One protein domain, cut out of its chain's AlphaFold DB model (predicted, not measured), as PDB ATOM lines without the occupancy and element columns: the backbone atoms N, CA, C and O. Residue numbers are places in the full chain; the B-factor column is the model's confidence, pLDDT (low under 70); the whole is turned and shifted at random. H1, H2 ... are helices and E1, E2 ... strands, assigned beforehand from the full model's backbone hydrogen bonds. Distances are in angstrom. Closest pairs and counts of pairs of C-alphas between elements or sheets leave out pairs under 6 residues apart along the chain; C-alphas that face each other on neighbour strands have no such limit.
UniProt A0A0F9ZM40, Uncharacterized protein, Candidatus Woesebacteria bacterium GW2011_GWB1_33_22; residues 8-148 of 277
ATOM      1  N   SER A   8      80.139 134.407  40.320       98.00
ATOM      2  CA  SER A   8      81.301 135.118  40.853       98.00
ATOM      3  C   SER A   8      82.569 134.737  40.082       98.00
ATOM      4  O   SER A   8      82.638 133.704  39.408       98.00
ATOM      5  N   LYS A   9      83.641 135.525  40.244       97.94
ATOM      6  CA  LYS A   9      84.965 135.190  39.687       97.94
ATOM      7  C   LYS A   9      85.456 133.802  40.139       97.94
ATOM      8  O   LYS A   9      86.134 133.127  39.373       97.94
ATOM      9  N   LYS A  10      85.093 133.355  41.350       98.12
ATOM     10  CA  LYS A  10      85.444 132.028  41.888       98.12
ATOM     11  C   LYS A  10      84.807 130.896  41.078       98.12
ATOM     12  O   LYS A  10      85.441 129.862  40.903       98.12
ATOM     13  N   ASP A  11      83.582 131.084  40.593       98.50
ATOM     14  CA  ASP A  11      82.827 130.054  39.872       98.50
ATOM     15  C   ASP A  11      83.339 129.882  38.437       98.50
ATOM     16  O   ASP A  11      83.519 128.759  37.970       98.50
ATOM     17  N   LEU A  12      83.674 130.991  37.769       98.50
ATOM     18  CA  LEU A  12      84.278 130.975  36.432       98.50
ATOM     19  C   LEU A  12      85.694 130.374  36.462       98.50
ATOM     20  O   LEU A  12      85.995 129.465  35.689       98.50
ATOM     21  N   LEU A  13      86.520 130.780  37.438       98.25
ATOM     22  CA  LEU A  13      87.838 130.176  37.682       98.25
ATOM     23  C   LEU A  13      87.758 128.684  38.051       98.25
ATOM     24  O   LEU A  13      88.728 127.955  37.849       98.25
ATOM     25  N   ALA A  14      86.634 128.208  38.599       98.44
ATOM     26  CA  ALA A  14      86.454 126.795  38.911       98.44
ATOM     27  C   ALA A  14      86.245 125.950  37.646       98.44
ATOM     28  O   ALA A  14      86.834 124.875  37.538       98.44
ATOM     29  N   VAL A  15      85.475 126.446  36.670       98.38
ATOM     30  CA  VAL A  15      85.381 125.803  35.349       98.38
ATOM     31  C   VAL A  15      86.753 125.815  34.678       98.38
ATOM     32  O   VAL A  15      87.252 124.764  34.290       98.38
ATOM     33  N   GLU A  16      87.430 126.965  34.636       97.94
ATOM     34  CA  GLU A  16      88.765 127.089  34.030       97.94
ATOM     35  C   GLU A  16      89.799 126.155  34.671       97.94
ATOM     36  O   GLU A  16      90.599 125.551  33.957       97.94
ATOM     37  N   LYS A  17      89.752 125.955  35.995       98.06
ATOM     38  CA  LYS A  17      90.646 125.016  36.681       98.06
ATOM     39  C   LYS A  17      90.305 123.552  36.401       98.06
ATOM     40  O   LYS A  17      91.230 122.759  36.256       98.06
ATOM     41  N   ALA A  18      89.030 123.181  36.271       97.69
ATOM     42  CA  ALA A  18      88.663 121.839  35.810       97.69
ATOM     43  C   ALA A  18      89.192 121.583  34.387       97.69
ATOM     44  O   ALA A  18      89.786 120.540  34.118       97.69
ATOM     45  N   LEU A  19      89.076 122.575  33.499       97.12
ATOM     46  CA  LEU A  19      89.624 122.503  32.145       97.12
ATOM     47  C   LEU A  19      91.157 122.435  32.135       97.12
ATOM     48  O   LEU A  19      91.715 121.689  31.341       97.12
ATOM     49  N   GLU A  20      91.858 123.136  33.025       95.81
ATOM     50  CA  GLU A  20      93.311 122.987  33.194       95.81
ATOM     51  C   GLU A  20      93.693 121.563  33.646       95.81
ATOM     52  O   GLU A  20      94.630 120.970  33.107       95.81
ATOM     53  N   ILE A  21      92.944 120.982  34.595       96.75
ATOM     54  CA  ILE A  21      93.181 119.621  35.104       96.75
ATOM     55  C   ILE A  21      92.966 118.575  33.999       96.75
ATOM     56  O   ILE A  21      93.773 117.654  33.896       96.75
ATOM     57  N   LEU A  22      91.964 118.739  33.127       95.12
ATOM     58  CA  LEU A  22      91.726 117.868  31.965       95.12
ATOM     59  C   LEU A  22      92.971 117.724  31.065       95.12
ATOM     60  O   LEU A  22      93.276 116.633  30.580       95.12
ATOM     61  N   TRP A  23      93.721 118.811  30.867       94.31
ATOM     62  CA  TRP A  23      94.934 118.813  30.039       94.31
ATOM     63  C   TRP A  23      96.193 118.343  30.779       94.31
ATOM     64  O   TRP A  23      97.221 118.145  30.132       94.31
ATOM     65  N   ASN A  24      96.123 118.070  32.084       94.88
ATOM     66  CA  ASN A  24      97.264 117.611  32.876       94.88
ATOM     67  C   ASN A  24      97.820 116.257  32.367       94.88
ATOM     68  O   ASN A  24      97.021 115.350  32.104       94.88
ATOM     69  N   PRO A  25      99.155 116.071  32.281       95.38
ATOM     70  CA  PRO A  25      99.753 114.805  31.843       95.38
ATOM     71  C   PRO A  25      99.416 113.596  32.725       95.38
ATOM     72  O   PRO A  25      99.390 112.461  32.256       95.38
ATOM     73  N   LYS A  26      99.073 113.806  34.005       94.44
ATOM     74  CA  LYS A  26      98.626 112.715  34.891       94.44
ATOM     75  C   LYS A  26      97.331 112.040  34.430       94.44
ATOM     76  O   LYS A  26      97.021 110.970  34.938       94.44
ATOM     77  N   LEU A  27      96.587 112.635  33.493       92.19
ATOM     78  CA  LEU A  27      95.389 112.039  32.900       92.19
ATOM     79  C   LEU A  27      95.630 111.436  31.507       92.19
ATOM     80  O   LEU A  27      94.674 110.954  30.908       92.19
ATOM     81  N   ASP A  28      96.866 111.403  30.996       88.94
ATOM     82  CA  ASP A  28      97.180 110.852  29.663       88.94
ATOM     83  C   ASP A  28      96.936 109.333  29.566       88.94
ATOM     84  O   ASP A  28      96.789 108.798  28.472       88.94
ATOM     85  N   TYR A  29      96.834 108.626  30.699       91.12
ATOM     86  CA  TYR A  29      96.407 107.221  30.718       91.12
ATOM     87  C   TYR A  29      94.891 107.048  30.507       91.12
ATOM     88  O   TYR A  29      94.457 105.989  30.062       91.12
ATOM     89  N   ILE A  30      94.095 108.085  30.802       87.31
ATOM     90  CA  ILE A  30      92.662 108.153  30.485       87.31
ATOM     91  C   ILE A  30      92.527 108.767  29.090       87.31
ATOM     92  O   ILE A  30      92.238 108.076  28.113       87.31
ATOM     93  N   PHE A  31      92.825 110.061  28.981       88.94
ATOM     94  CA  PHE A  31      92.674 110.890  27.788       88.94
ATOM     95  C   PHE A  31      93.896 110.798  26.857       88.94
ATOM     96  O   PHE A  31      94.431 111.809  26.412       88.94
ATOM     97  N   LYS A  32      94.344 109.571  26.566       86.25
ATOM     98  CA  LYS A  32      95.471 109.263  25.670       86.25
ATOM     99  C   LYS A  32      95.352 109.922  24.291       86.25
ATOM    100  O   LYS A  32      96.343 110.415  23.767       86.25
ATOM    101  N   TYR A  33      94.150 109.927  23.717       86.88
ATOM    102  CA  TYR A  33      93.850 110.498  22.396       86.88
ATOM    103  C   TYR A  33      93.187 111.873  22.552       86.88
ATOM    104  O   TYR A  33      92.027 112.099  22.194       86.88
ATOM    105  N   LYS A  34      93.923 112.773  23.211       89.25
ATOM    106  CA  LYS A  34      93.472 114.090  23.688       89.25
ATOM    107  C   LYS A  34      92.952 114.995  22.563       89.25
ATOM    108  O   LYS A  34      92.059 115.807  22.800       89.25
ATOM    109  N   GLU A  35      93.415 114.800  21.329       88.25
ATOM    110  CA  GLU A  35      92.922 115.469  20.119       88.25
ATOM    111  C   GLU A  35      91.408 115.291  19.905       88.25
ATOM    112  O   GLU A  35      90.739 116.205  19.419       88.25
ATOM    113  N   ARG A  36      90.826 114.168  20.350       86.69
ATOM    114  CA  ARG A  36      89.384 113.892  20.212       86.69
ATOM    115  C   ARG A  36      88.493 114.795  21.068       86.69
ATOM    116  O   ARG A  36      87.324 114.983  20.741       86.69
ATOM    117  N   ILE A  37      89.045 115.383  22.132       91.31
ATOM    118  CA  ILE A  37      88.355 116.337  23.019       91.31
ATOM    119  C   ILE A  37      88.920 117.765  22.937       91.31
ATOM    120  O   ILE A  37      88.479 118.653  23.665       91.31
ATOM    121  N   GLU A  38      89.870 118.017  22.034       90.06
ATOM    122  CA  GLU A  38      90.593 119.290  21.926       90.06
ATOM    123  C   GLU A  38      89.697 120.484  21.587       90.06
ATOM    124  O   GLU A  38      89.861 121.558  22.164       90.06
ATOM    125  N   ASN A  39      88.742 120.298  20.677       89.50
ATOM    126  CA  ASN A  39      87.907 121.378  20.147       89.50
ATOM    127  C   ASN A  39      86.487 121.397  20.742       89.50
ATOM    128  O   ASN A  39      85.591 122.031  20.184       89.50
ATOM    129  N   ILE A  40      86.271 120.708  21.868       94.12
ATOM    130  CA  ILE A  40      84.964 120.611  22.523       94.12
ATOM    131  C   ILE A  40      84.677 121.897  23.324       94.12
ATOM    132  O   ILE A  40      85.424 122.228  24.248       94.12
ATOM    133  N   PRO A  41      83.607 122.649  23.000       96.19
ATOM    134  CA  PRO A  41      83.197 123.819  23.765       96.19
ATOM    135  C   PRO A  41      82.521 123.418  25.081       96.19
ATOM    136  O   PRO A  41      81.819 122.412  25.155       96.19
ATOM    137  N   VAL A  42      82.674 124.244  26.112       97.81
ATOM    138  CA  VAL A  42      82.125 123.992  27.454       97.81
ATOM    139  C   VAL A  42      81.198 125.135  27.836       97.81
ATOM    140  O   VAL A  42      81.528 126.299  27.607       97.81
ATOM    141  N   THR A  43      80.028 124.813  28.385       98.19
ATOM    142  CA  THR A  43      78.942 125.772  28.636       98.19
ATOM    143  C   THR A  43      78.519 125.764  30.103       98.19
ATOM    144  O   THR A  43      78.309 124.711  30.696       98.19
ATOM    145  N   SER A  44      78.326 126.942  30.686       98.12
ATOM    146  CA  SER A  44      77.645 127.110  31.975       98.12
ATOM    147  C   SER A  44      76.799 128.385  31.957       98.12
ATOM    148  O   SER A  44      76.843 129.140  30.985       98.12
ATOM    149  N   PHE A  45      75.974 128.618  32.974       97.56
ATOM    150  CA  PHE A  45      74.964 129.679  32.953       97.56
ATOM    151  C   PHE A  45      74.553 130.134  34.359       97.56
ATOM    152  O   PHE A  45      74.552 129.350  35.311       97.56
ATOM    153  N   ASP A  46      74.179 131.408  34.474       96.88
ATOM    154  CA  ASP A  46      73.546 132.006  35.656       96.88
ATOM    155  C   ASP A  46      72.168 132.608  35.296       96.88
ATOM    156  O   ASP A  46      71.623 132.288  34.243       96.88
ATOM    157  N   SER A  47      71.550 133.431  36.148       95.44
ATOM    158  CA  SER A  47      70.223 134.014  35.855       95.44
ATOM    159  C   SER A  47      70.198 135.000  34.674       95.44
ATOM    160  O   SER A  47      69.126 135.282  34.140       95.44
ATOM    161  N   LYS A  48      71.353 135.516  34.233       96.00
ATOM    162  CA  LYS A  48      71.466 136.586  33.224       96.00
ATOM    163  C   LYS A  48      72.396 136.251  32.055       96.00
ATOM    164  O   LYS A  48      72.266 136.867  30.991       96.00
ATOM    165  N   TYR A  49      73.350 135.342  32.241       98.19
ATOM    166  CA  TYR A  49      74.412 135.085  31.277       98.19
ATOM    167  C   TYR A  49      74.687 133.600  31.021       98.19
ATOM    168  O   TYR A  49      74.844 132.808  31.950       98.19
ATOM    169  N   ILE A  50      74.898 133.272  29.743       98.25
ATOM    170  CA  ILE A  50      75.562 132.045  29.297       98.25
ATOM    171  C   ILE A  50      77.063 132.324  29.179       98.25
ATOM    172  O   ILE A  50      77.489 133.323  28.591       98.25
ATOM    173  N   TYR A  51      77.854 131.403  29.710       98.56
ATOM    174  CA  TYR A  51      79.309 131.372  29.683       98.56
ATOM    175  C   TYR A  51      79.756 130.233  28.768       98.56
ATOM    176  O   TYR A  51      79.359 129.086  28.970       98.56
ATOM    177  N   LEU A  52      80.565 130.551  27.759       98.44
ATOM    178  CA  LEU A  52      81.058 129.603  26.763       98.44
ATOM    179  C   LEU A  52      82.587 129.629  26.734       98.44
ATOM    180  O   LEU A  52      83.184 130.606  26.281       98.44
ATOM    181  N   TRP A  53      83.224 128.543  27.153       98.25
ATOM    182  CA  TRP A  53      84.664 128.354  27.007       98.25
ATOM    183  C   TRP A  53      84.950 127.640  25.685       98.25
ATOM    184  O   TRP A  53      84.498 126.517  25.462       98.25
ATOM    185  N   THR A  54      85.726 128.280  24.808       96.19
ATOM    186  CA  THR A  54      86.186 127.696  23.533       96.19
ATOM    187  C   THR A  54      87.706 127.600  23.505       96.19
ATOM    188  O   THR A  54      88.401 128.544  23.899       96.19
ATOM    189  N   ARG A  55      88.252 126.459  23.071       92.81
ATOM    190  CA  ARG A  55      89.704 126.270  23.006       92.81
ATOM    191  C   ARG A  55      90.266 126.870  21.716       92.81
ATOM    192  O   ARG A  55      89.726 126.664  20.635       92.81
ATOM    193  N   LYS A  56      91.345 127.644  21.838       88.12
ATOM    194  CA  LYS A  56      92.120 128.223  20.733       88.12
ATOM    195  C   LYS A  56      93.570 128.361  21.186       88.12
ATOM    196  O   LYS A  56      93.819 128.835  22.293       88.12
ATOM    197  N   ASN A  57      94.521 127.949  20.349       85.62
ATOM    198  CA  ASN A  57      95.960 127.965  20.652       85.62
ATOM    199  C   ASN A  57      96.260 127.323  22.029       85.62
ATOM    200  O   ASN A  57      96.870 127.932  22.906       85.62
ATOM    201  N   ASN A  58      95.745 126.105  22.231       84.12
ATOM    202  CA  ASN A  58      95.833 125.277  23.443       84.12
ATOM    203  C   ASN A  58      95.198 125.832  24.736       84.12
ATOM    204  O   ASN A  58      95.132 125.098  25.725       84.12
ATOM    205  N   LYS A  59      94.662 127.060  24.738       89.38
ATOM    206  CA  LYS A  59      94.002 127.693  25.895       89.38
ATOM    207  C   LYS A  59      92.494 127.814  25.685       89.38
ATOM    208  O   LYS A  59      92.044 128.055  24.567       89.38
ATOM    209  N   TYR A  60      91.713 127.676  26.752       93.75
ATOM    210  CA  TYR A  60      90.291 128.028  26.725       93.75
ATOM    211  C   TYR A  60      90.108 129.538  26.885       93.75
ATOM    212  O   TYR A  60      90.797 130.172  27.680       93.75
ATOM    213  N   ASN A  61      89.170 130.098  26.127       95.56
ATOM    214  CA  ASN A  61      88.826 131.515  26.116       95.56
ATOM    215  C   ASN A  61      87.339 131.640  26.444       95.56
ATOM    216  O   ASN A  61      86.508 131.010  25.779       95.56
ATOM    217  N   LEU A  62      87.009 132.433  27.464       97.69
ATOM    218  CA  LEU A  62      85.638 132.636  27.913       97.69
ATOM    219  C   LEU A  62      84.934 133.717  27.077       97.69
ATOM    220  O   LEU A  62      85.335 134.878  27.081       97.69
ATOM    221  N   SER A  63      83.847 133.337  26.410       97.81
ATOM    222  CA  SER A  63      82.848 134.243  25.827       97.81
ATOM    223  C   SER A  63      81.613 134.314  26.728       97.81
ATOM    224  O   SER A  63      81.257 133.330  27.379       97.81
ATOM    225  N   LYS A  64      80.947 135.472  26.772       97.94
ATOM    226  CA  LYS A  64      79.818 135.734  27.675       97.94
ATOM    227  C   LYS A  64      78.657 136.369  26.913       97.94
ATOM    228  O   LYS A  64      78.832 137.422  26.310       97.94
ATOM    229  N   PHE A  65      77.480 135.752  26.981       97.75
ATOM    230  CA  PHE A  65      76.280 136.164  26.247       97.75
ATOM    231  C   PHE A  65      75.128 136.437  27.217       97.75
ATOM    232  O   PHE A  65      74.899 135.649  28.132       97.75
ATOM    233  N   THR A  66      74.394 137.534  27.039       97.25
ATOM    234  CA  THR A  66      73.186 137.849  27.825       97.25
ATOM    235  C   THR A  66      71.980 137.028  27.378       97.25
ATOM    236  O   THR A  66      71.828 136.764  26.185       97.25
ATOM    237  N   HIS A  67      71.073 136.699  28.300       95.44
ATOM    238  CA  HIS A  67      69.814 136.027  27.973       95.44
ATOM    239  C   HIS A  67      68.626 136.452  28.833       95.44
ATOM    240  O   HIS A  67      68.777 136.887  29.970       95.44
ATOM    241  N   ASN A  68      67.429 136.184  28.303       92.81
ATOM    242  CA  ASN A  68      66.140 136.425  28.955       92.81
ATOM    243  C   ASN A  68      65.394 135.101  29.255       92.81
ATOM    244  O   ASN A  68      64.168 135.043  29.167       92.81
ATOM    245  N   ILE A  69      66.125 134.013  29.541       91.88
ATOM    246  CA  ILE A  69      65.537 132.727  29.959       91.88
ATOM    247  C   ILE A  69      64.768 132.955  31.267       91.88
ATOM    248  O   ILE A  69      65.348 133.408  32.249       91.88
ATOM    249  N   LYS A  70      63.459 132.665  31.277       85.12
ATOM    250  CA  LYS A  70      62.538 133.095  32.350       85.12
ATOM    251  C   LYS A  70      62.864 132.549  33.741       85.12
ATOM    252  O   LYS A  70      62.461 133.160  34.727       85.12
ATOM    253  N   LYS A  71      63.513 131.386  33.827       84.88
ATOM    254  CA  LYS A  71      63.909 130.762  35.090       84.88
ATOM    255  C   LYS A  71      65.114 129.855  34.880       84.88
ATOM    256  O   LYS A  71      65.120 129.052  33.951       84.88
ATOM    257  N   ILE A  72      66.085 129.952  35.781       88.88
ATOM    258  CA  ILE A  72      67.182 128.996  35.930       88.88
ATOM    259  C   ILE A  72      67.044 128.392  37.327       88.88
ATOM    260  O   ILE A  72      67.430 129.014  38.315       88.88
ATOM    261  N   ASP A  73      66.405 127.225  37.424       89.25
ATOM    262  CA  ASP A  73      66.122 126.595  38.715       89.25
ATOM    263  C   ASP A  73      67.236 125.651  39.198       89.25
ATOM    264  O   ASP A  73      68.160 125.281  38.469       89.25
ATOM    265  N   ASP A  74      67.134 125.252  40.466       91.19
ATOM    266  CA  ASP A  74      68.132 124.423  41.142       91.19
ATOM    267  C   ASP A  74      68.299 123.036  40.465       91.19
ATOM    268  O   ASP A  74      69.376 122.444  40.527       91.19
ATOM    269  N   SER A  75      67.294 122.518  39.742       90.69
ATOM    270  CA  SER A  75      67.406 121.248  39.004       90.69
ATOM    271  C   SER A  75      68.291 121.340  37.752       90.69
ATOM    272  O   SER A  75      68.810 120.314  37.302       90.69
ATOM    273  N   LEU A  76      68.514 122.559  37.244       91.88
ATOM    274  CA  LEU A  76      69.448 122.874  36.157       91.88
ATOM    275  C   LEU A  76      70.874 123.160  36.676       91.88
ATOM    276  O   LEU A  76      71.847 123.059  35.934       91.88
ATOM    277  N   GLN A  77      71.012 123.522  37.955       93.12
ATOM    278  CA  GLN A  77      72.298 123.866  38.576       93.12
ATOM    279  C   GLN A  77      72.963 122.685  39.316       93.12
ATOM    280  O   GLN A  77      74.179 122.681  39.496       93.12
ATOM    281  N   LYS A  78      72.199 121.654  39.705       92.50
ATOM    282  CA  LYS A  78      72.656 120.458  40.454       92.50
ATOM    283  C   LYS A  78      73.499 119.429  39.670       92.50
ATOM    284  O   LYS A  78      73.443 118.238  39.970       92.50
ATOM    285  N   GLY A  79      74.160 119.819  38.584       92.56
ATOM    286  CA  GLY A  79      74.842 118.844  37.734       92.56
ATOM    287  C   GLY A  79      75.439 119.397  36.451       92.56
ATOM    288  O   GLY A  79      75.191 120.541  36.064       92.56
ATOM    289  N   TRP A  80      76.192 118.526  35.787       96.38
ATOM    290  CA  TRP A  80      76.647 118.664  34.407       96.38
ATOM    291  C   TRP A  80      76.073 117.517  33.560       96.38
ATOM    292  O   TRP A  80      75.465 116.595  34.105       96.38
ATOM    293  N   ARG A  81      76.176 117.636  32.230       95.25
ATOM    294  CA  ARG A  81      75.861 116.593  31.237       95.25
ATOM    295  C   ARG A  81      76.757 116.734  30.007       95.25
ATOM    296  O   ARG A  81      77.128 117.859  29.656       95.25
ATOM    297  N   SER A  82      76.986 115.638  29.287       87.88
ATOM    298  CA  SER A  82      77.686 115.522  27.996       87.88
ATOM    299  C   SER A  82      76.927 116.139  26.800       87.88
ATOM    300  O   SER A  82      76.890 115.606  25.695       87.88
ATOM    301  N   GLY A  83      76.309 117.301  27.007       91.00
ATOM    302  CA  GLY A  83      75.565 118.039  25.993       91.00
ATOM    303  C   GLY A  83      74.683 119.124  26.604       91.00
ATOM    304  O   GLY A  83      74.197 119.004  27.731       91.00
ATOM    305  N   ILE A  84      74.417 120.191  25.844       91.56
ATOM    306  CA  ILE A  84      73.498 121.251  26.280       91.56
ATOM    307  C   ILE A  84      72.063 120.713  26.254       91.56
ATOM    308  O   ILE A  84      71.524 120.397  25.191       91.56
ATOM    309  N   TYR A  85      71.427 120.627  27.420       89.75
ATOM    310  CA  TYR A  85      70.082 120.064  27.580       89.75
ATOM    311  C   TYR A  85      68.976 121.126  27.738       89.75
ATOM    312  O   TYR A  85      67.800 120.780  27.726       89.75
ATOM    313  N   ILE A  86      69.339 122.411  27.830       92.00
ATOM    314  CA  ILE A  86      68.409 123.553  27.829       92.00
ATOM    315  C   ILE A  86      68.337 124.104  26.399       92.00
ATOM    316  O   ILE A  86      69.344 124.561  25.848       92.00
ATOM    317  N   GLN A  87      67.161 124.041  25.771       91.94
ATOM    318  CA  GLN A  87      67.030 124.327  24.338       91.94
ATOM    319  C   GLN A  87      67.191 125.821  24.018       91.94
ATOM    320  O   GLN A  87      67.722 126.178  22.967       91.94
ATOM    321  N   GLU A  88      66.818 126.705  24.938       94.56
ATOM    322  CA  GLU A  88      67.022 128.146  24.832       94.56
ATOM    323  C   GLU A  88      68.513 128.498  24.784       94.56
ATOM    324  O   GLU A  88      68.917 129.312  23.956       94.56
ATOM    325  N   ILE A  89      69.351 127.827  25.586       95.19
ATOM    326  CA  ILE A  89      70.811 128.008  25.562       95.19
ATOM    327  C   ILE A  89      71.385 127.550  24.214       95.19
ATOM    328  O   ILE A  89      72.163 128.285  23.606       95.19
ATOM    329  N   LYS A  90      70.951 126.389  23.696       94.25
ATOM    330  CA  LYS A  90      71.293 125.925  22.333       94.25
ATOM    331  C   LYS A  90      70.928 126.960  21.267       94.25
ATOM    332  O   LYS A  90      71.749 127.265  20.404       94.25
ATOM    333  N   ASN A  91      69.711 127.498  21.325       94.38
ATOM    334  CA  ASN A  91      69.200 128.453  20.343       94.38
ATOM    335  C   ASN A  91      69.969 129.784  20.388       94.38
ATOM    336  O   ASN A  91      70.355 130.299  19.337       94.38
ATOM    337  N   ILE A  92      70.242 130.309  21.588       96.50
ATOM    338  CA  ILE A  92      71.029 131.535  21.788       96.50
ATOM    339  C   ILE A  92      72.458 131.326  21.289       96.50
ATOM    340  O   ILE A  92      72.915 132.076  20.433       96.50
ATOM    341  N   LEU A  93      73.150 130.272  21.725       96.12
ATOM    342  CA  LEU A  93      74.521 130.009  21.281       96.12
ATOM    343  C   LEU A  93      74.620 129.782  19.767       96.12
ATOM    344  O   LEU A  93      75.572 130.259  19.150       96.12
ATOM    345  N   LYS A  94      73.626 129.136  19.141       94.75
ATOM    346  CA  LYS A  94      73.567 129.005  17.677       94.75
ATOM    347  C   LYS A  94      73.406 130.357  16.977       94.75
ATOM    348  O   LYS A  94      74.050 130.571  15.953       94.75
ATOM    349  N   LYS A  95      72.591 131.265  17.525       95.75
ATOM    350  CA  LYS A  95      72.423 132.635  17.012       95.75
ATOM    351  C   LYS A  95      73.708 133.456  17.152       95.75
ATOM    352  O   LYS A  95      74.151 134.041  16.172       95.75
ATOM    353  N   GLU A  96      74.314 133.477  18.338       95.00
ATOM    354  CA  GLU A  96      75.464 134.349  18.634       95.00
ATOM    355  C   GLU A  96      76.797 133.841  18.047       95.00
ATOM    356  O   GLU A  96      77.708 134.634  17.830       95.00
ATOM    357  N   THR A  97      76.938 132.534  17.778       92.56
ATOM    358  CA  THR A  97      78.184 131.948  17.226       92.56
ATOM    359  C   THR A  97      78.082 131.485  15.770       92.56
ATOM    360  O   THR A  97      79.093 131.103  15.177       92.56
ATOM    361  N   GLY A  98      76.872 131.442  15.201       90.94
ATOM    362  CA  GLY A  98      76.592 130.850  13.887       90.94
ATOM    363  C   GLY A  98      76.761 129.324  13.814       90.94
ATOM    364  O   GLY A  98      76.614 128.749  12.737       90.94
ATOM    365  N   LYS A  99      77.080 128.645  14.926       88.12
ATOM    366  CA  LYS A  99      77.439 127.217  14.969       88.12
ATOM    367  C   LYS A  99      76.546 126.433  15.923       88.12
ATOM    368  O   LYS A  99      76.097 126.943  16.943       88.12
ATOM    369  N   VAL A 100      76.320 125.154  15.625       86.88
ATOM    370  CA  VAL A 100      75.718 124.233  16.599       86.88
ATOM    371  C   VAL A 100      76.770 123.919  17.662       86.88
ATOM    372  O   VAL A 100      77.724 123.193  17.400       86.88
ATOM    373  N   ILE A 101      76.607 124.492  18.854       88.75
ATOM    374  CA  ILE A 101      77.446 124.183  20.013       88.75
ATOM    375  C   ILE A 101      76.948 122.880  20.649       88.75
ATOM    376  O   ILE A 101      75.773 122.768  21.003       88.75
ATOM    377  N   ASN A 102      77.849 121.913  20.821       84.38
ATOM    378  CA  ASN A 102      77.622 120.718  21.625       84.38
ATOM    379  C   ASN A 102      78.884 120.379  22.430       84.38
ATOM    380  O   ASN A 102      79.991 120.530  21.921       84.38
ATOM    381  N   GLY A 103      78.705 119.949  23.676       91.19
ATOM    382  CA  GLY A 103      79.773 119.753  24.656       91.19
ATOM    383  C   GLY A 103      79.245 119.868  26.093       91.19
ATOM    384  O   GLY A 103      78.035 120.059  26.267       91.19
ATOM    385  N   PRO A 104      80.106 119.749  27.124       96.31
ATOM    386  CA  PRO A 104      79.681 119.701  28.517       96.31
ATOM    387  C   PRO A 104      78.888 120.942  28.919       96.31
ATOM    388  O   PRO A 104      79.304 122.072  28.646       96.31
ATOM    389  N   CYS A 105      77.757 120.728  29.584       97.31
ATOM    390  CA  CYS A 105      76.861 121.791  30.014       97.31
ATOM    391  C   CYS A 105      76.360 121.547  31.436       97.31
ATOM    392  O   CYS A 105      75.775 120.496  31.706       97.31
ATOM    393  N   GLY A 106      76.522 122.520  32.331       96.88
ATOM    394  CA  GLY A 106      76.103 122.358  33.721       96.88
ATOM    395  C   GLY A 106      76.136 123.620  34.567       96.88
ATOM    396  O   GLY A 106      76.469 124.708  34.092       96.88
ATOM    397  N   GLY A 107      75.752 123.448  35.829       96.69
ATOM    398  CA  GLY A 107      75.695 124.518  36.819       96.69
ATOM    399  C   GLY A 107      77.063 125.047  37.245       96.69
ATOM    400  O   GLY A 107      78.102 124.444  36.981       96.69
ATOM    401  N   LEU A 108      77.048 126.185  37.932       98.00
ATOM    402  CA  LEU A 108      78.239 126.850  38.463       98.00
ATOM    403  C   LEU A 108      78.620 126.305  39.850       98.00
ATOM    404  O   LEU A 108      77.768 125.785  40.570       98.00
ATOM    405  N   LEU A 109      79.892 126.454  40.252       98.19
ATOM    406  CA  LEU A 109      80.450 125.851  41.478       98.19
ATOM    407  C   LEU A 109      79.602 126.126  42.731       98.19
ATOM    408  O   LEU A 109      79.316 125.204  43.496       98.19
ATOM    409  N   THR A 110      79.231 127.384  42.971       97.50
ATOM    410  CA  THR A 110      78.467 127.766  44.165       97.50
ATOM    411  C   THR A 110      77.044 127.189  44.130       97.50
ATOM    412  O   THR A 110      76.718 126.460  45.067       97.50
ATOM    413  N   PRO A 111      76.224 127.383  43.073       96.81
ATOM    414  CA  PRO A 111      74.942 126.692  42.939       96.81
ATOM    415  C   PRO A 111      75.026 125.175  43.124       96.81
ATOM    416  O   PRO A 111      74.337 124.629  43.983       96.81
ATOM    417  N   PHE A 112      75.914 124.507  42.384       97.06
ATOM    418  CA  PHE A 112      76.126 123.061  42.448       97.06
ATOM    419  C   PHE A 112      76.418 122.601  43.883       97.06
ATOM    420  O   PHE A 112      75.669 121.805  44.451       97.06
ATOM    421  N   THR A 113      77.461 123.154  44.514       96.62
ATOM    422  CA  THR A 113      77.871 122.706  45.854       96.62
ATOM    423  C   THR A 113      76.838 123.027  46.929       96.62
ATOM    424  O   THR A 113      76.603 122.179  47.782       96.62
ATOM    425  N   GLU A 114      76.164 124.180  46.903       96.00
ATOM    426  CA  GLU A 114      75.127 124.505  47.897       96.00
ATOM    427  C   GLU A 114      73.843 123.672  47.738       96.00
ATOM    428  O   GLU A 114      73.169 123.390  48.732       96.00
ATOM    429  N   ILE A 115      73.511 123.220  46.522       95.19
ATOM    430  CA  ILE A 115      72.414 122.265  46.311       95.19
ATOM    431  C   ILE A 115      72.805 120.891  46.866       95.19
ATOM    432  O   ILE A 115      72.075 120.334  47.689       95.19
ATOM    433  N   HIS A 116      73.985 120.377  46.515       94.56
ATOM    434  CA  HIS A 116      74.458 119.088  47.023       94.56
ATOM    435  C   HIS A 116      74.692 119.097  48.548       94.56
ATOM    436  O   HIS A 116      74.385 118.109  49.206       94.56
ATOM    437  N   LYS A 117      75.085 120.223  49.168       93.38
ATOM    438  CA  LYS A 117      75.128 120.397  50.643       93.38
ATOM    439  C   LYS A 117      73.764 120.310  51.333       93.38
ATOM    440  O   LYS A 117      73.712 120.123  52.550       93.38
ATOM    441  N   LYS A 118      72.659 120.506  50.609       90.44
ATOM    442  CA  LYS A 118      71.309 120.259  51.136       90.44
ATOM    443  C   LYS A 118      70.924 118.792  51.002       90.44
ATOM    444  O   LYS A 118      70.374 118.240  51.947       90.44
ATOM    445  N   ILE A 119      71.247 118.176  49.867       87.75
ATOM    446  CA  ILE A 119      70.921 116.778  49.556       87.75
ATOM    447  C   ILE A 119      71.762 115.811  50.416       87.75
ATOM    448  O   ILE A 119      71.229 114.839  50.955       87.75
ATOM    449  N   SER A 120      73.042 116.109  50.660       84.31
ATOM    450  CA  SER A 120      73.947 115.258  51.451       84.31
ATOM    451  C   SER A 120      73.498 115.065  52.901       84.31
ATOM    452  O   SER A 120      73.686 113.981  53.450       84.31
ATOM    453  N   LYS A 121      72.798 116.052  53.483       82.19
ATOM    454  CA  LYS A 121      72.150 115.957  54.807       82.19
ATOM    455  C   LYS A 121      71.053 114.890  54.888       82.19
ATOM    456  O   LYS A 121      70.631 114.554  55.989       82.19
ATOM    457  N   THR A 122      70.575 114.396  53.748       81.12
ATOM    458  CA  THR A 122      69.485 113.414  53.648       81.12
ATOM    459  C   THR A 122      69.858 112.126  52.919       81.12
ATOM    460  O   THR A 122      69.101 111.165  53.007       81.12
ATOM    461  N   SER A 123      70.979 112.074  52.187       75.06
ATOM    462  CA  SER A 123      71.274 110.930  51.306       75.06
ATOM    463  C   SER A 123      72.760 110.636  51.043       75.06
ATOM    464  O   SER A 123      73.067 109.986  50.046       75.06
ATOM    465  N   SER A 124      73.690 111.128  51.872       85.62
ATOM    466  CA  SER A 124      75.143 110.880  51.723       85.62
ATOM    467  C   SER A 124      75.731 111.245  50.344       85.62
ATOM    468  O   SER A 124      76.731 110.681  49.908       85.62
ATOM    469  N   ASP A 125      75.096 112.200  49.657       86.81
ATOM    470  CA  ASP A 125      75.516 112.756  48.366       86.81
ATOM    471  C   ASP A 125      76.981 113.247  48.428       86.81
ATOM    472  O   ASP A 125      77.297 114.023  49.333       86.81
ATOM    473  N   PRO A 126      77.880 112.822  47.513       88.81
ATOM    474  CA  PRO A 126      79.291 113.214  47.511       88.81
ATOM    475  C   PRO A 126      79.583 114.529  46.762       88.81
ATOM    476  O   PRO A 126      80.698 115.045  46.851       88.81
ATOM    477  N   TYR A 127      78.630 115.096  46.019       92.88
ATOM    478  CA  TYR A 127      78.880 116.175  45.050       92.88
ATOM    479  C   TYR A 127      78.932 117.592  45.667       92.88
ATOM    480  O   TYR A 127      78.854 118.602  44.974       92.88
ATOM    481  N   PHE A 128      79.117 117.704  46.983       92.75
ATOM    482  CA  PHE A 128      79.072 118.971  47.729       92.75
ATOM    483  C   PHE A 128      80.413 119.721  47.847       92.75
ATOM    484  O   PHE A 128      80.472 120.778  48.486       92.75
ATOM    485  N   THR A 129      81.489 119.199  47.249       93.88
ATOM    486  CA  THR A 129      82.845 119.770  47.318       93.88
ATOM    487  C   THR A 129      83.276 120.426  46.001       93.88
ATOM    488  O   THR A 129      82.662 120.258  44.945       93.88
ATOM    489  N   LYS A 130      84.365 121.196  46.052       96.81
ATOM    490  CA  LYS A 130      84.964 121.831  44.869       96.81
ATOM    491  C   LYS A 130      85.681 120.799  43.991       96.81
ATOM    492  O   LYS A 130      85.711 120.918  42.770       96.81
ATOM    493  N   GLU A 131      86.202 119.765  44.627       96.44
ATOM    494  CA  GLU A 131      86.929 118.649  44.047       96.44
ATOM    495  C   GLU A 131      85.956 117.718  43.310       96.44
ATOM    496  O   GLU A 131      86.220 117.335  42.171       96.44
ATOM    497  N   SER A 132      84.776 117.455  43.887       94.81
ATOM    498  CA  SER A 132      83.691 116.746  43.197       94.81
ATOM    499  C   SER A 132      83.134 117.544  42.016       94.81
ATOM    500  O   SER A 132      82.890 116.954  40.972       94.81
ATOM    501  N   TYR A 133      83.007 118.875  42.118       97.75
ATOM    502  CA  TYR A 133      82.612 119.724  40.980       97.75
ATOM    503  C   TYR A 133      83.593 119.616  39.799       97.75
ATOM    504  O   TYR A 133      83.174 119.469  38.650       97.75
ATOM    505  N   TYR A 134      84.905 119.624  40.071       97.88
ATOM    506  CA  TYR A 134      85.918 119.363  39.043       97.88
ATOM    507  C   TYR A 134      85.779 117.954  38.454       97.88
ATOM    508  O   TYR A 134      85.841 117.795  37.234       97.88
ATOM    509  N   ALA A 135      85.567 116.944  39.303       96.12
ATOM    510  CA  ALA A 135      85.390 115.562  38.868       96.12
ATOM    511  C   ALA A 135      84.158 115.386  37.965       96.12
ATOM    512  O   ALA A 135      84.257 114.669  36.976       96.12
ATOM    513  N   THR A 136      83.039 116.072  38.225       96.88
ATOM    514  CA  THR A 136      81.849 116.019  37.354       96.88
ATOM    515  C   THR A 136      82.116 116.651  35.983       96.88
ATOM    516  O   THR A 136      81.757 116.065  34.969       96.88
ATOM    517  N   ILE A 137      82.830 117.783  35.900       97.44
ATOM    518  CA  ILE A 137      83.232 118.353  34.597       97.44
ATOM    519  C   ILE A 137      84.128 117.366  33.825       97.44
ATOM    520  O   ILE A 137      83.937 117.154  32.627       97.44
ATOM    521  N   LEU A 138      85.079 116.722  34.509       97.44
ATOM    522  CA  LEU A 138      85.931 115.684  33.918       97.44
ATOM    523  C   LEU A 138      85.161 114.408  33.544       97.44
ATOM    524  O   LEU A 138      85.554 113.741  32.594       97.44
ATOM    525  N   HIS A 139      84.075 114.080  34.245       96.00
ATOM    526  CA  HIS A 139      83.193 112.949  33.948       96.00
ATOM    527  C   HIS A 139      82.424 113.164  32.638       96.00
ATOM    528  O   HIS A 139      82.390 112.258  31.810       96.00
ATOM    529  N   GLU A 140      81.926 114.378  32.371       96.00
ATOM    530  CA  GLU A 140      81.311 114.693  31.069       96.00
ATOM    531  C   GLU A 140      82.326 114.680  29.921       96.00
ATOM    532  O   GLU A 140      82.006 114.248  28.815       96.00
ATOM    533  N   PHE A 141      83.567 115.115  30.168       95.12
ATOM    534  CA  PHE A 141      84.662 114.903  29.215       95.12
ATOM    535  C   PHE A 141      85.026 113.426  29.073       95.12
ATOM    536  O   PHE A 141      85.390 113.009  27.978       95.12
ATOM    537  N   GLY A 142      84.883 112.637  30.139       91.69
ATOM    538  CA  GLY A 142      84.923 111.181  30.122       91.69
ATOM    539  C   GLY A 142      83.922 110.637  29.113       91.69
ATOM    540  O   GLY A 142      84.350 110.006  28.155       91.69
ATOM    541  N   HIS A 143      82.635 110.969  29.264       89.19
ATOM    542  CA  HIS A 143      81.572 110.615  28.319       89.19
ATOM    543  C   HIS A 143      81.857 111.088  26.890       89.19
ATOM    544  O   HIS A 143      81.780 110.284  25.974       89.19
ATOM    545  N   ILE A 144      82.252 112.342  26.666       89.81
ATOM    546  CA  ILE A 144      82.491 112.835  25.299       89.81
ATOM    547  C   ILE A 144      83.726 112.190  24.668       89.81
ATOM    548  O   ILE A 144      83.702 111.886  23.483       89.81
ATOM    549  N   TYR A 145      84.797 111.947  25.424       88.38
ATOM    550  CA  TYR A 145      85.971 111.217  24.943       88.38
ATOM    551  C   TYR A 145      85.608 109.774  24.581       88.38
ATOM    552  O   TYR A 145      85.884 109.322  23.471       88.38
ATOM    553  N   TRP A 146      84.919 109.106  25.503       81.38
ATOM    554  CA  TRP A 146      84.308 107.794  25.352       81.38
ATOM    555  C   TRP A 146      83.469 107.740  24.053       81.38
ATOM    556  O   TRP A 146      83.828 107.022  23.120       81.38
ATOM    557  N   ASP A 147      82.472 108.605  23.886       77.94
ATOM    558  CA  ASP A 147      81.613 108.655  22.696       77.94
ATOM    559  C   ASP A 147      82.384 109.048  21.414       77.94
ATOM    560  O   ASP A 147      82.152 108.474  20.349       77.94
ATOM    561  N   SER A 148      83.356 109.968  21.497       76.19
ATOM    562  CA  SER A 148      84.170 110.446  20.357       76.19
ATOM    563  C   SER A 148      85.061 109.376  19.732       76.19
ATOM    564  O   SER A 148      85.523 109.529  18.597       76.19
TER     565      SER A 148
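Overview. This is residues 8 to 148 of the 277 residues of an uncharacterized protein of Candidatus Woesebacteria bacterium GW2011_GWB1_33_22 (UniProt A0A0F9ZM40). What is the main picture? A small three-stranded sheet, E1 E2 E3, lies between two helices, H1 over one face and H4 over the other, with the longest helix, H6, crossing H1 off the sheet. H5 packs on both H1 and H6 with its first residues and runs away from the sheet, while the short helices H2 and H3 pack on H6 and H5. What are its make-up and size? The printed part has 141 residues with six named helices and three named strands, in the order H1 H2 E1 E2 E3 H3 H4 H5 H6, the sheet antiparallel in the order E1 E2 E3, the class mixed. It is compact, with a radius of gyration of the C-alphas of 14.8 A, and rounded, spanning 40 by 36 by 27 A.

Arrangement. How is the sheet built? E1, residues 42 to 45, E2, residues 49 to 56, and E3, residues 59 to 66, form a meander, each strand the antiparallel neighbour of the one before, joined as hairpins. N 44 and O 51 are 2.9 A apart and N 52 and O 63 2.9 A, both within hydrogen-bond range. What is on it? H1, residues 9 to 22, is over E2 at a height over the sheet of 9.6 A, and H4, residues 87 to 97, is over E2 at 9.3 A on the opposite face. How do the other helices stand? H6, residues 130 to 148, touches H1 with residues 130 to 138 alone, at a steep tilt of 47 degrees, the same way; the closest C-alphas, of Ala 18 and Tyr 134, are 4.9 A apart. H5, residues 109 to 123, touches H1 about perpendicular, at 82 degrees, the closest C-alphas being Asp 11 and Leu 109, 5.1 A. H2, residues 34 to 37, touches H6, the C-alphas of Ile 37 and Tyr 145 being closest at 6.0 A, and H3, residues 74 to 77, touches H5, those of Gln 77 and Phe 112 being closest at 5.5 A. Are the helix backbones complete? Every O i to N i+4 pair is within hydrogen-bond range in H1, H4 and H6, and 9 of 11 in H5; H2 and H3 are too short for such a pair.

Along the chain. Where do the elements begin and end? H1 begins at C-alpha 9, (84.965, 135.190, 39.687), and H6 ends at C-alpha 148, (84.170, 110.446, 20.357). How long are they? From first to last C-alpha, H6 measures 27.0 A, E3 23.2 A, E2 21.7 A, H1 and H5 20.1 A each, and H4 15.3 A.

Size, cuts and confidence. Which links are long? Those from H1 to H2 and from H4 to H5 are long, and residues 24 to 29 stand free. How far does it reach, and is it confident? The two C-alphas farthest apart, of Asn 57 and Thr 122, are 44.7 A apart; the printed part has no cut, and no printed residue has a pLDDT under 70.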